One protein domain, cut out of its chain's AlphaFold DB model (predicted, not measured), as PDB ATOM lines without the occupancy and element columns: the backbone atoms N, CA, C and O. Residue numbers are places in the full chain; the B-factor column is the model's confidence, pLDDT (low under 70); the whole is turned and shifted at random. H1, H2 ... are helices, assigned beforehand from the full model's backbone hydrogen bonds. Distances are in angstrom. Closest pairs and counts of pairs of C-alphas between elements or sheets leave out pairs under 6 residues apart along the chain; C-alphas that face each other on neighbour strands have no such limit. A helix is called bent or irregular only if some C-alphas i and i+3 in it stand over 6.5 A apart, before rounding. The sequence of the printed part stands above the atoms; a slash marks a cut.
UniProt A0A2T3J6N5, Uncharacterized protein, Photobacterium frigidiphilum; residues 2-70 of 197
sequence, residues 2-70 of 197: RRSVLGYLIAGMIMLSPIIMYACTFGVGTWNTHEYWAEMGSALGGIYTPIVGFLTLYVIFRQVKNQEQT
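This is residues 2 to 70 of the 197 residues of an uncharacterized protein of Photobacterium frigidiphilum (UniProt A0A2T3J6N5). This is a long helical hairpin: H1, bent into arms H1a and H1b, runs out, and the longer H2 folds back beside H1b, while H1a splays away. Residues 2 to 10, 27 to 35 and 56 to 70 stick out. The printed part has 69 residues, with helices H1 then H2 and no named strand, all helix; it is only just extended, close to loose (radius of gyration of the C-alphas 16.6 A), spanning 54 by 24 by 13 A.

H1, residues 2 to 26, assigned as one helix by its hydrogen bonds, is bent: C-alphas 15 and 18 are 6.7 A apart, and H1a, residues 2 to 15, and H1b, residues 18 to 26, stand at a shallow tilt of 24 degrees. H1b and H2, residues 34 to 70, form a hairpin and touch, H2 with residues 44 to 48 alone, the closest C-alphas being Pro 18 and Leu 44, 6.9 A; they run opposite ways at a shallow tilt of 7 degrees. H1a and H2 are close but not clearly touching. O i to N i+4 pairs are within hydrogen-bond range throughout H1b, in 9 of 10 in H1a and 31 of 33 in H2.

H1a, 20.6 A long, begins at C-alpha 2 (63.109, 144.521, 140.388); H1b is 11.7 A. H2, 50.2 A, has a kink of 32 degrees near residue 47 and ends at C-alpha 70 (73.660, 141.066, 161.118).

The farthest C-alphas, Asn 32 and Gln 69, are 53.9 A apart. The printed part has no cut; the H1 to H2 link is short. Residues 2, 3, 30 and 32 have pLDDT under 70.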
ATOM      1  N   ARG A   2      62.846 143.965 141.741       58.84
ATOM      2  CA  ARG A   2      63.109 144.521 140.388       58.84
ATOM      3  C   ARG A   2      64.367 145.412 140.240       58.84
ATOM      4  O   ARG A   2      64.960 145.452 139.171       58.84
ATOM      5  N   ARG A   3      64.807 146.100 141.307       63.38
ATOM      6  CA  ARG A   3      65.977 147.012 141.277       63.38
ATOM      7  C   ARG A   3      67.335 146.297 141.279       63.38
ATOM      8  O   ARG A   3      68.274 146.787 140.669       63.38
ATOM      9  N   SER A   4      67.442 145.145 141.941       71.31
ATOM     10  CA  SER A   4      68.684 144.359 141.993       71.31
ATOM     11  C   SER A   4      68.964 143.644 140.670       71.31
ATOM     12  O   SER A   4      70.096 143.669 140.209       71.31
ATOM     13  N   VAL A   5      67.931 143.097 140.018       78.81
ATOM     14  CA  VAL A   5      68.045 142.460 138.692       78.81
ATOM     15  C   VAL A   5      68.545 143.449 137.637       78.81
ATOM     16  O   VAL A   5      69.452 143.130 136.879       78.81
ATOM     17  N   LEU A   6      68.018 144.677 137.639       81.06
ATOM     18  CA  LEU A   6      68.467 145.732 136.728       81.06
ATOM     19  C   LEU A   6      69.953 146.081 136.932       81.06
ATOM     20  O   LEU A   6      70.677 146.254 135.958       81.06
ATOM     21  N   GLY A   7      70.417 146.129 138.185       81.62
ATOM     22  CA  GLY A   7      71.828 146.369 138.499       81.62
ATOM     23  C   GLY A   7      72.755 145.272 137.967       81.62
ATOM     24  O   GLY A   7      73.803 145.584 137.408       81.62
ATOM     25  N   TYR A   8      72.350 144.003 138.069       83.44
ATOM     26  CA  TYR A   8      73.119 142.886 137.513       83.44
ATOM     27  C   TYR A   8      73.162 142.907 135.979       83.44
ATOM     28  O   TYR A   8      74.213 142.647 135.401       83.44
ATOM     29  N   LEU A   9      72.061 143.278 135.319       84.62
ATOM     30  CA  LEU A   9      72.020 143.413 133.858       84.62
ATOM     31  C   LEU A   9      72.940 144.534 133.354       84.62
ATOM     32  O   LEU A   9      73.672 144.340 132.387       84.62
ATOM     33  N   ILE A  10      72.949 145.687 134.031       84.44
ATOM     34  CA  ILE A  10      73.835 146.810 133.689       84.44
ATOM     35  C   ILE A  10      75.305 146.424 133.895       84.44
ATOM     36  O   ILE A  10      76.127 146.669 133.017       84.44
ATOM     37  N   ALA A  11      75.636 145.771 135.013       82.44
ATOM     38  CA  ALA A  11      76.993 145.288 135.268       82.44
ATOM     39  C   ALA A  11      77.449 144.264 134.211       82.44
ATOM     40  O   ALA A  11      78.584 144.331 133.745       82.44
ATOM     41  N   GLY A  12      76.549 143.372 133.778       83.94
ATOM     42  CA  GLY A  12      76.807 142.428 132.691       83.94
ATOM     43  C   GLY A  12      77.117 143.124 131.363       83.94
ATOM     44  O   GLY A  12      78.095 142.780 130.706       83.94
ATOM     45  N   MET A  13      76.352 144.158 130.996       84.69
ATOM     46  CA  MET A  13      76.622 144.945 129.784       84.69
ATOM     47  C   MET A  13      77.958 145.700 129.858       84.69
ATOM     48  O   MET A  13      78.690 145.740 128.871       84.69
ATOM     49  N   ILE A  14      78.313 146.248 131.025       84.94
ATOM     50  CA  ILE A  14      79.606 146.918 131.243       84.94
ATOM     51  C   ILE A  14      80.768 145.924 131.129       84.94
ATOM     52  O   ILE A  14      81.791 146.264 130.550       84.94
ATOM     53  N   MET A  15      80.619 144.693 131.629       82.38
ATOM     54  CA  MET A  15      81.657 143.665 131.494       82.38
ATOM     55  C   MET A  15      81.802 143.119 130.070       82.38
ATOM     56  O   MET A  15      82.891 142.675 129.711       82.38
ATOM     57  N   LEU A  16      80.746 143.156 129.257       85.00
ATOM     58  CA  LEU A  16      80.794 142.733 127.854       85.00
ATOM     59  C   LEU A  16      81.346 143.818 126.920       85.00
ATOM     60  O   LEU A  16      81.831 143.491 125.838       85.00
ATOM     61  N   SER A  17      81.311 145.093 127.320       81.38
ATOM     62  CA  SER A  17      81.744 146.201 126.458       81.38
ATOM     63  C   SER A  17      83.207 146.104 125.993       81.38
ATOM     64  O   SER A  17      83.437 146.328 124.804       81.38
ATOM     65  N   PRO A  18      84.193 145.692 126.820       78.06
ATOM     66  CA  PRO A  18      85.577 145.593 126.372       78.06
ATOM     67  C   PRO A  18      85.799 144.393 125.444       78.06
ATOM     68  O   PRO A  18      86.623 144.495 124.545       78.06
ATOM     69  N   ILE A  19      85.035 143.299 125.594       81.19
ATOM     70  CA  ILE A  19      85.039 142.152 124.663       81.19
ATOM     71  C   ILE A  19      84.503 142.563 123.289       81.19
ATOM     72  O   ILE A  19      85.072 142.192 122.264       81.19
ATOM     73  N   ILE A  20      83.420 143.342 123.255       80.19
ATOM     74  CA  ILE A  20      82.846 143.851 122.001       80.19
ATOM     75  C   ILE A  20      83.824 144.824 121.340       80.19
ATOM     76  O   ILE A  20      84.110 144.694 120.153       80.19
ATOM     77  N   MET A  21      84.380 145.758 122.119       77.81
ATOM     78  CA  MET A  21      85.370 146.711 121.625       77.81
ATOM     79  C   MET A  21      86.594 145.985 121.055       77.81
ATOM     80  O   MET A  21      87.031 146.311 119.961       77.81
ATOM     81  N   TYR A  22      87.065 144.949 121.748       76.75
ATOM     82  CA  TYR A  22      88.145 144.066 121.318       76.75
ATOM     83  C   TYR A  22      87.852 143.336 120.001       76.75
ATOM     84  O   TYR A  22      88.695 143.338 119.103       76.75
ATOM     85  N   ALA A  23      86.655 142.759 119.848       78.94
ATOM     86  CA  ALA A  23      86.256 142.089 118.611       78.94
ATOM     87  C   ALA A  23      86.207 143.065 117.422       78.94
ATOM     88  O   ALA A  23      86.481 142.670 116.288       78.94
ATOM     89  N   CYS A  24      85.902 144.343 117.679       75.31
ATOM     90  CA  CYS A  24      85.913 145.399 116.670       75.31
ATOM     91  C   CYS A  24      87.325 145.897 116.308       75.31
ATOM     92  O   CYS A  24      87.538 146.225 115.144       75.31
ATOM     93  N   THR A  25      88.277 145.974 117.249       73.19
ATOM     94  CA  THR A  25      89.642 146.470 116.965       73.19
ATOM     95  C   THR A  25      90.590 145.414 116.410       73.19
ATOM     96  O   THR A  25      91.381 145.734 115.528       73.19
ATOM     97  N   PHE A  26      90.535 144.176 116.904       72.25
ATOM     98  CA  PHE A  26      91.510 143.132 116.552       72.25
ATOM     99  C   PHE A  26      90.937 142.035 115.640       72.25
ATOM    100  O   PHE A  26      91.690 141.202 115.133       72.25
ATOM    101  N   GLY A  27      89.619 142.048 115.405       72.56
ATOM    102  CA  GLY A  27      88.905 140.989 114.696       72.56
ATOM    103  C   GLY A  27      88.660 139.751 115.566       72.56
ATOM    104  O   GLY A  27      89.078 139.675 116.720       72.56
ATOM    105  N   VAL A  28      87.950 138.763 115.015       71.50
ATOM    106  CA  VAL A  28      87.665 137.486 115.690       71.50
ATOM    107  C   VAL A  28      88.538 136.398 115.064       71.50
ATOM    108  O   VAL A  28      88.341 136.045 113.904       71.50
ATOM    109  N   GLY A  29      89.508 135.867 115.812       70.06
ATOM    110  CA  GLY A  29      90.415 134.820 115.334       70.06
ATOM    111  C   GLY A  29      91.481 134.440 116.363       70.06
ATOM    112  O   GLY A  29      91.486 134.957 117.473       70.06
ATOM    113  N   THR A  30      92.380 133.521 116.010       64.75
ATOM    114  CA  THR A  30      93.564 133.182 116.817       64.75
ATOM    115  C   THR A  30      94.802 133.814 116.184       64.75
ATOM    116  O   THR A  30      95.150 133.482 115.051       64.75
ATOM    117  N   TRP A  31      95.459 134.734 116.891       71.12
ATOM    118  CA  TRP A  31      96.641 135.439 116.390       71.12
ATOM    119  C   TRP A  31      97.894 134.561 116.496       71.12
ATOM    120  O   TRP A  31      98.161 133.958 117.538       71.12
ATOM    121  N   ASN A  32      98.658 134.504 115.402       69.50
ATOM    122  CA  ASN A  32      99.786 133.579 115.230       69.50
ATOM    123  C   ASN A  32     101.097 134.057 115.886       69.50
ATOM    124  O   ASN A  32     102.023 133.262 116.030       69.50
ATOM    125  N   THR A  33     101.200 135.329 116.291       77.94
ATOM    126  CA  THR A  33     102.394 135.891 116.947       77.94
ATOM    127  C   THR A  33     102.116 136.286 118.396       77.94
ATOM    128  O   THR A  33     101.058 136.811 118.733       77.94
ATOM    129  N   HIS A  34     103.095 136.027 119.269       73.69
ATOM    130  CA  HIS A  34     103.013 136.288 120.715       73.69
ATOM    131  C   HIS A  34     102.925 137.783 121.065       73.69
ATOM    132  O   HIS A  34     102.423 138.137 122.128       73.69
ATOM    133  N   GLU A  35     103.381 138.657 120.173       78.31
ATOM    134  CA  GLU A  35     103.356 140.111 120.356       78.31
ATOM    135  C   GLU A  35     101.919 140.651 120.427       78.31
ATOM    136  O   GLU A  35     101.591 141.396 121.350       78.31
ATOM    137  N   TYR A  36     101.013 140.147 119.577       73.44
ATOM    138  CA  TYR A  36      99.589 140.491 119.655       73.44
ATOM    139  C   TYR A  36      98.969 140.049 120.981       73.44
ATOM    140  O   TYR A  36      98.235 140.812 121.596       73.44
ATOM    141  N   TRP A  37      99.322 138.863 121.490       76.44
ATOM    142  CA  TRP A  37      98.831 138.398 122.791       76.44
ATOM    143  C   TRP A  37      99.226 139.333 123.942       76.44
ATOM    144  O   TRP A  37      98.410 139.584 124.832       76.44
ATOM    145  N   ALA A  38     100.446 139.876 123.919       79.31
ATOM    146  CA  ALA A  38     100.920 140.820 124.928       79.31
ATOM    147  C   ALA A  38     100.204 142.180 124.834       79.31
ATOM    148  O   ALA A  38      99.749 142.709 125.852       79.31
ATOM    149  N   GLU A  39     100.035 142.719 123.624       77.94
ATOM    150  CA  GLU A  39      99.293 143.966 123.395       77.94
ATOM    151  C   GLU A  39      97.821 143.841 123.805       77.94
ATOM    152  O   GLU A  39      97.268 144.725 124.463       77.94
ATOM    153  N   MET A  40      97.198 142.702 123.500       75.25
ATOM    154  CA  MET A  40      95.814 142.408 123.867       75.25
ATOM    155  C   MET A  40      95.642 142.264 125.378       75.25
ATOM    156  O   MET A  40      94.701 142.819 125.949       75.25
ATOM    157  N   GLY A  41      96.558 141.554 126.039       75.94
ATOM    158  CA  GLY A  41      96.570 141.429 127.495       75.94
ATOM    159  C   GLY A  41      96.720 142.784 128.187       75.94
ATOM    160  O   GLY A  41      96.023 143.050 129.165       75.94
ATOM    161  N   SER A  42      97.556 143.670 127.641       80.44
ATOM    162  CA  SER A  42      97.738 145.035 128.145       80.44
ATOM    163  C   SER A  42      96.490 145.906 127.940       80.44
ATOM    164  O   SER A  42      96.030 146.556 128.880       80.44
ATOM    165  N   ALA A  43      95.870 145.862 126.755       78.75
ATOM    166  CA  ALA A  43      94.662 146.632 126.446       78.75
ATOM    167  C   ALA A  43      93.447 146.188 127.281       78.75
ATOM    168  O   ALA A  43      92.759 147.016 127.884       78.75
ATOM    169  N   LEU A  44      93.197 144.876 127.360       79.56
ATOM    170  CA  LEU A  44      92.120 144.319 128.179       79.56
ATOM    171  C   LEU A  44      92.410 144.507 129.669       79.56
ATOM    172  O   LEU A  44      91.524 144.920 130.413       79.56
ATOM    173  N   GLY A  45      93.646 144.263 130.104       81.06
ATOM    174  CA  GLY A  45      94.081 144.459 131.484       81.06
ATOM    175  C   GLY A  45      93.935 145.910 131.942       81.06
ATOM    176  O   GLY A  45      93.427 146.148 133.037       81.06
ATOM    177  N   GLY A  46      94.280 146.880 131.094       82.94
ATOM    178  CA  GLY A  46      94.147 148.308 131.390       82.94
ATOM    179  C   GLY A  46      92.702 148.764 131.621       82.94
ATOM    180  O   GLY A  46      92.470 149.674 132.412       82.94
ATOM    181  N   ILE A  47      91.724 148.105 130.990       82.62
ATOM    182  CA  ILE A  47      90.297 148.446 131.108       82.62
ATOM    183  C   ILE A  47      89.602 147.595 132.178       82.62
ATOM    184  O   ILE A  47      88.887 148.126 133.030       82.62
ATOM    185  N   TYR A  48      89.811 146.277 132.182       83.00
ATOM    186  CA  TYR A  48      89.138 145.377 133.119       83.00
ATOM    187  C   TYR A  48      89.622 145.544 134.550       83.00
ATOM    188  O   TYR A  48      88.804 145.484 135.463       83.00
ATOM    189  N   THR A  49      90.915 145.783 134.766       86.00
ATOM    190  CA  THR A  49      91.466 145.913 136.122       86.00
ATOM    191  C   THR A  49      90.791 147.032 136.928       86.00
ATOM    192  O   THR A  49      90.305 146.741 138.022       86.00
ATOM    193  N   PRO A  50      90.662 148.280 136.432       87.75
ATOM    194  CA  PRO A  50      89.962 149.329 137.174       87.75
ATOM    195  C   PRO A  50      88.450 149.077 137.300       87.75
ATOM    196  O   PRO A  50      87.885 149.354 138.358       87.75
ATOM    197  N   ILE A  51      87.794 148.508 136.277       87.12
ATOM    198  CA  ILE A  51      86.356 148.171 136.333       87.12
ATOM    199  C   ILE A  51      86.094 147.126 137.422       87.12
ATOM    200  O   ILE A  51      85.227 147.313 138.277       87.12
ATOM    201  N   VAL A  52      86.860 146.034 137.415       86.69
ATOM    202  CA  VAL A  52      86.756 144.957 138.405       86.69
ATOM    203  C   VAL A  52      87.141 145.467 139.789       86.69
ATOM    204  O   VAL A  52      86.444 145.157 140.754       86.69
ATOM    205  N   GLY A  53      88.185 146.293 139.900       91.94
ATOM    206  CA  GLY A  53      88.569 146.939 141.156       91.94
ATOM    207  C   GLY A  53      87.426 147.763 141.751       91.94
ATOM    208  O   GLY A  53      87.064 147.575 142.913       91.94
ATOM    209  N   PHE A  54      86.781 148.607 140.943       90.81
ATOM    210  CA  PHE A  54      85.647 149.420 141.385       90.81
ATOM    211  C   PHE A  54      84.427 148.571 141.772       90.81
ATOM    212  O   PHE A  54      83.811 148.806 142.813       90.81
ATOM    213  N   LEU A  55      84.093 147.550 140.976       87.25
ATOM    214  CA  LEU A  55      83.004 146.621 141.292       87.25
ATOM    215  C   LEU A  55      83.270 145.860 142.594       87.25
ATOM    216  O   LEU A  55      82.363 145.703 143.411       87.25
ATOM    217  N   THR A  56      84.513 145.440 142.816       91.50
ATOM    218  CA  THR A  56      84.931 144.752 144.041       91.50
ATOM    219  C   THR A  56      84.765 145.665 145.251       91.50
ATOM    220  O   THR A  56      84.129 145.273 146.229       91.50
ATOM    221  N   LEU A  57      85.239 146.913 145.168       93.69
ATOM    222  CA  LEU A  57      85.045 147.915 146.221       93.69
ATOM    223  C   LEU A  57      83.562 148.162 146.513       93.69
ATOM    224  O   LEU A  57      83.161 148.205 147.676       93.69
ATOM    225  N   TYR A  58      82.732 148.269 145.475       90.62
ATOM    226  CA  TYR A  58      81.288 148.428 145.625       90.62
ATOM    227  C   TYR A  58      80.643 147.240 146.358       90.62
ATOM    228  O   TYR A  58      79.821 147.434 147.260       90.62
ATOM    229  N   VAL A  59      81.021 146.010 145.999       90.69
ATOM    230  CA  VAL A  59      80.531 144.790 146.657       90.69
ATOM    231  C   VAL A  59      80.950 144.765 148.125       90.69
ATOM    232  O   VAL A  59      80.090 144.565 148.982       90.69
ATOM    233  N   ILE A  60      82.224 145.034 148.421       94.50
ATOM    234  CA  ILE A  60      82.745 145.069 149.795       94.50
ATOM    235  C   ILE A  60      82.006 146.126 150.617       94.50
ATOM    236  O   ILE A  60      81.537 145.833 151.713       94.50
ATOM    237  N   PHE A  61      81.816 147.332 150.081       94.25
ATOM    238  CA  PHE A  61      81.092 148.397 150.775       94.25
ATOM    239  C   PHE A  61      79.666 147.971 151.154       94.25
ATOM    240  O   PHE A  61      79.202 148.183 152.278       94.25
ATOM    241  N   ARG A  62      78.963 147.313 150.229       90.56
ATOM    242  CA  ARG A  62      77.625 146.775 150.492       90.56
ATOM    243  C   ARG A  62      77.652 145.633 151.508       90.56
ATOM    244  O   ARG A  62      76.741 145.539 152.332       90.56
ATOM    245  N   GLN A  63      78.664 144.775 151.443       92.81
ATOM    246  CA  GLN A  63      78.838 143.659 152.362       92.81
ATOM    247  C   GLN A  63      79.045 144.153 153.793       92.81
ATOM    248  O   GLN A  63      78.320 143.701 154.673       92.81
ATOM    249  N   VAL A  64      79.929 145.132 154.006       95.50
ATOM    250  CA  VAL A  64      80.173 145.743 155.324       95.50
ATOM    251  C   VAL A  64      78.876 146.307 155.902       95.50
ATOM    252  O   VAL A  64      78.507 145.989 157.028       95.50
ATOM    253  N   LYS A  65      78.108 147.056 155.101       91.88
ATOM    254  CA  LYS A  65      76.828 147.621 155.551       91.88
ATOM    255  C   LYS A  65      75.811 146.551 155.967       91.88
ATOM    256  O   LYS A  65      75.086 146.729 156.945       91.88
ATOM    257  N   ASN A  66      75.716 145.460 155.211       90.31
ATOM    258  CA  ASN A  66      74.831 144.351 155.564       90.31
ATOM    259  C   ASN A  66      75.335 143.612 156.813       90.31
ATOM    260  O   ASN A  66      74.536 143.218 157.658       90.31
ATOM    261  N   GLN A  67      76.653 143.454 156.939       93.81
ATOM    262  CA  GLN A  67      77.293 142.788 158.065       93.81
ATOM    263  C   GLN A  67      77.043 143.534 159.373       93.81
ATOM    264  O   GLN A  67      76.683 142.897 160.350       93.81
ATOM    265  N   GLU A  68      77.080 144.868 159.383       94.25
ATOM    266  CA  GLU A  68      76.734 145.652 160.576       94.25
ATOM    267  C   GLU A  68      75.325 145.346 161.109       94.25
ATOM    268  O   GLU A  68      75.106 145.313 162.321       94.25
ATOM    269  N   GLN A  69      74.345 145.136 160.222       89.81
ATOM    270  CA  GLN A  69      72.979 144.805 160.636       89.81
ATOM    271  C   GLN A  69      72.914 143.414 161.266       89.81
ATOM    272  O   GLN A  69      72.329 143.249 162.340       89.81
ATOM    273  N   THR A  70      73.552 142.439 160.621       93.44
ATOM    274  CA  THR A  70      73.660 141.066 161.118       93.44
ATOM    275  C   THR A  70      74.417 141.013 162.444       93.44
ATOM    276  O   THR A  70      73.966 140.360 163.379       93.44
TER     277      THR A  70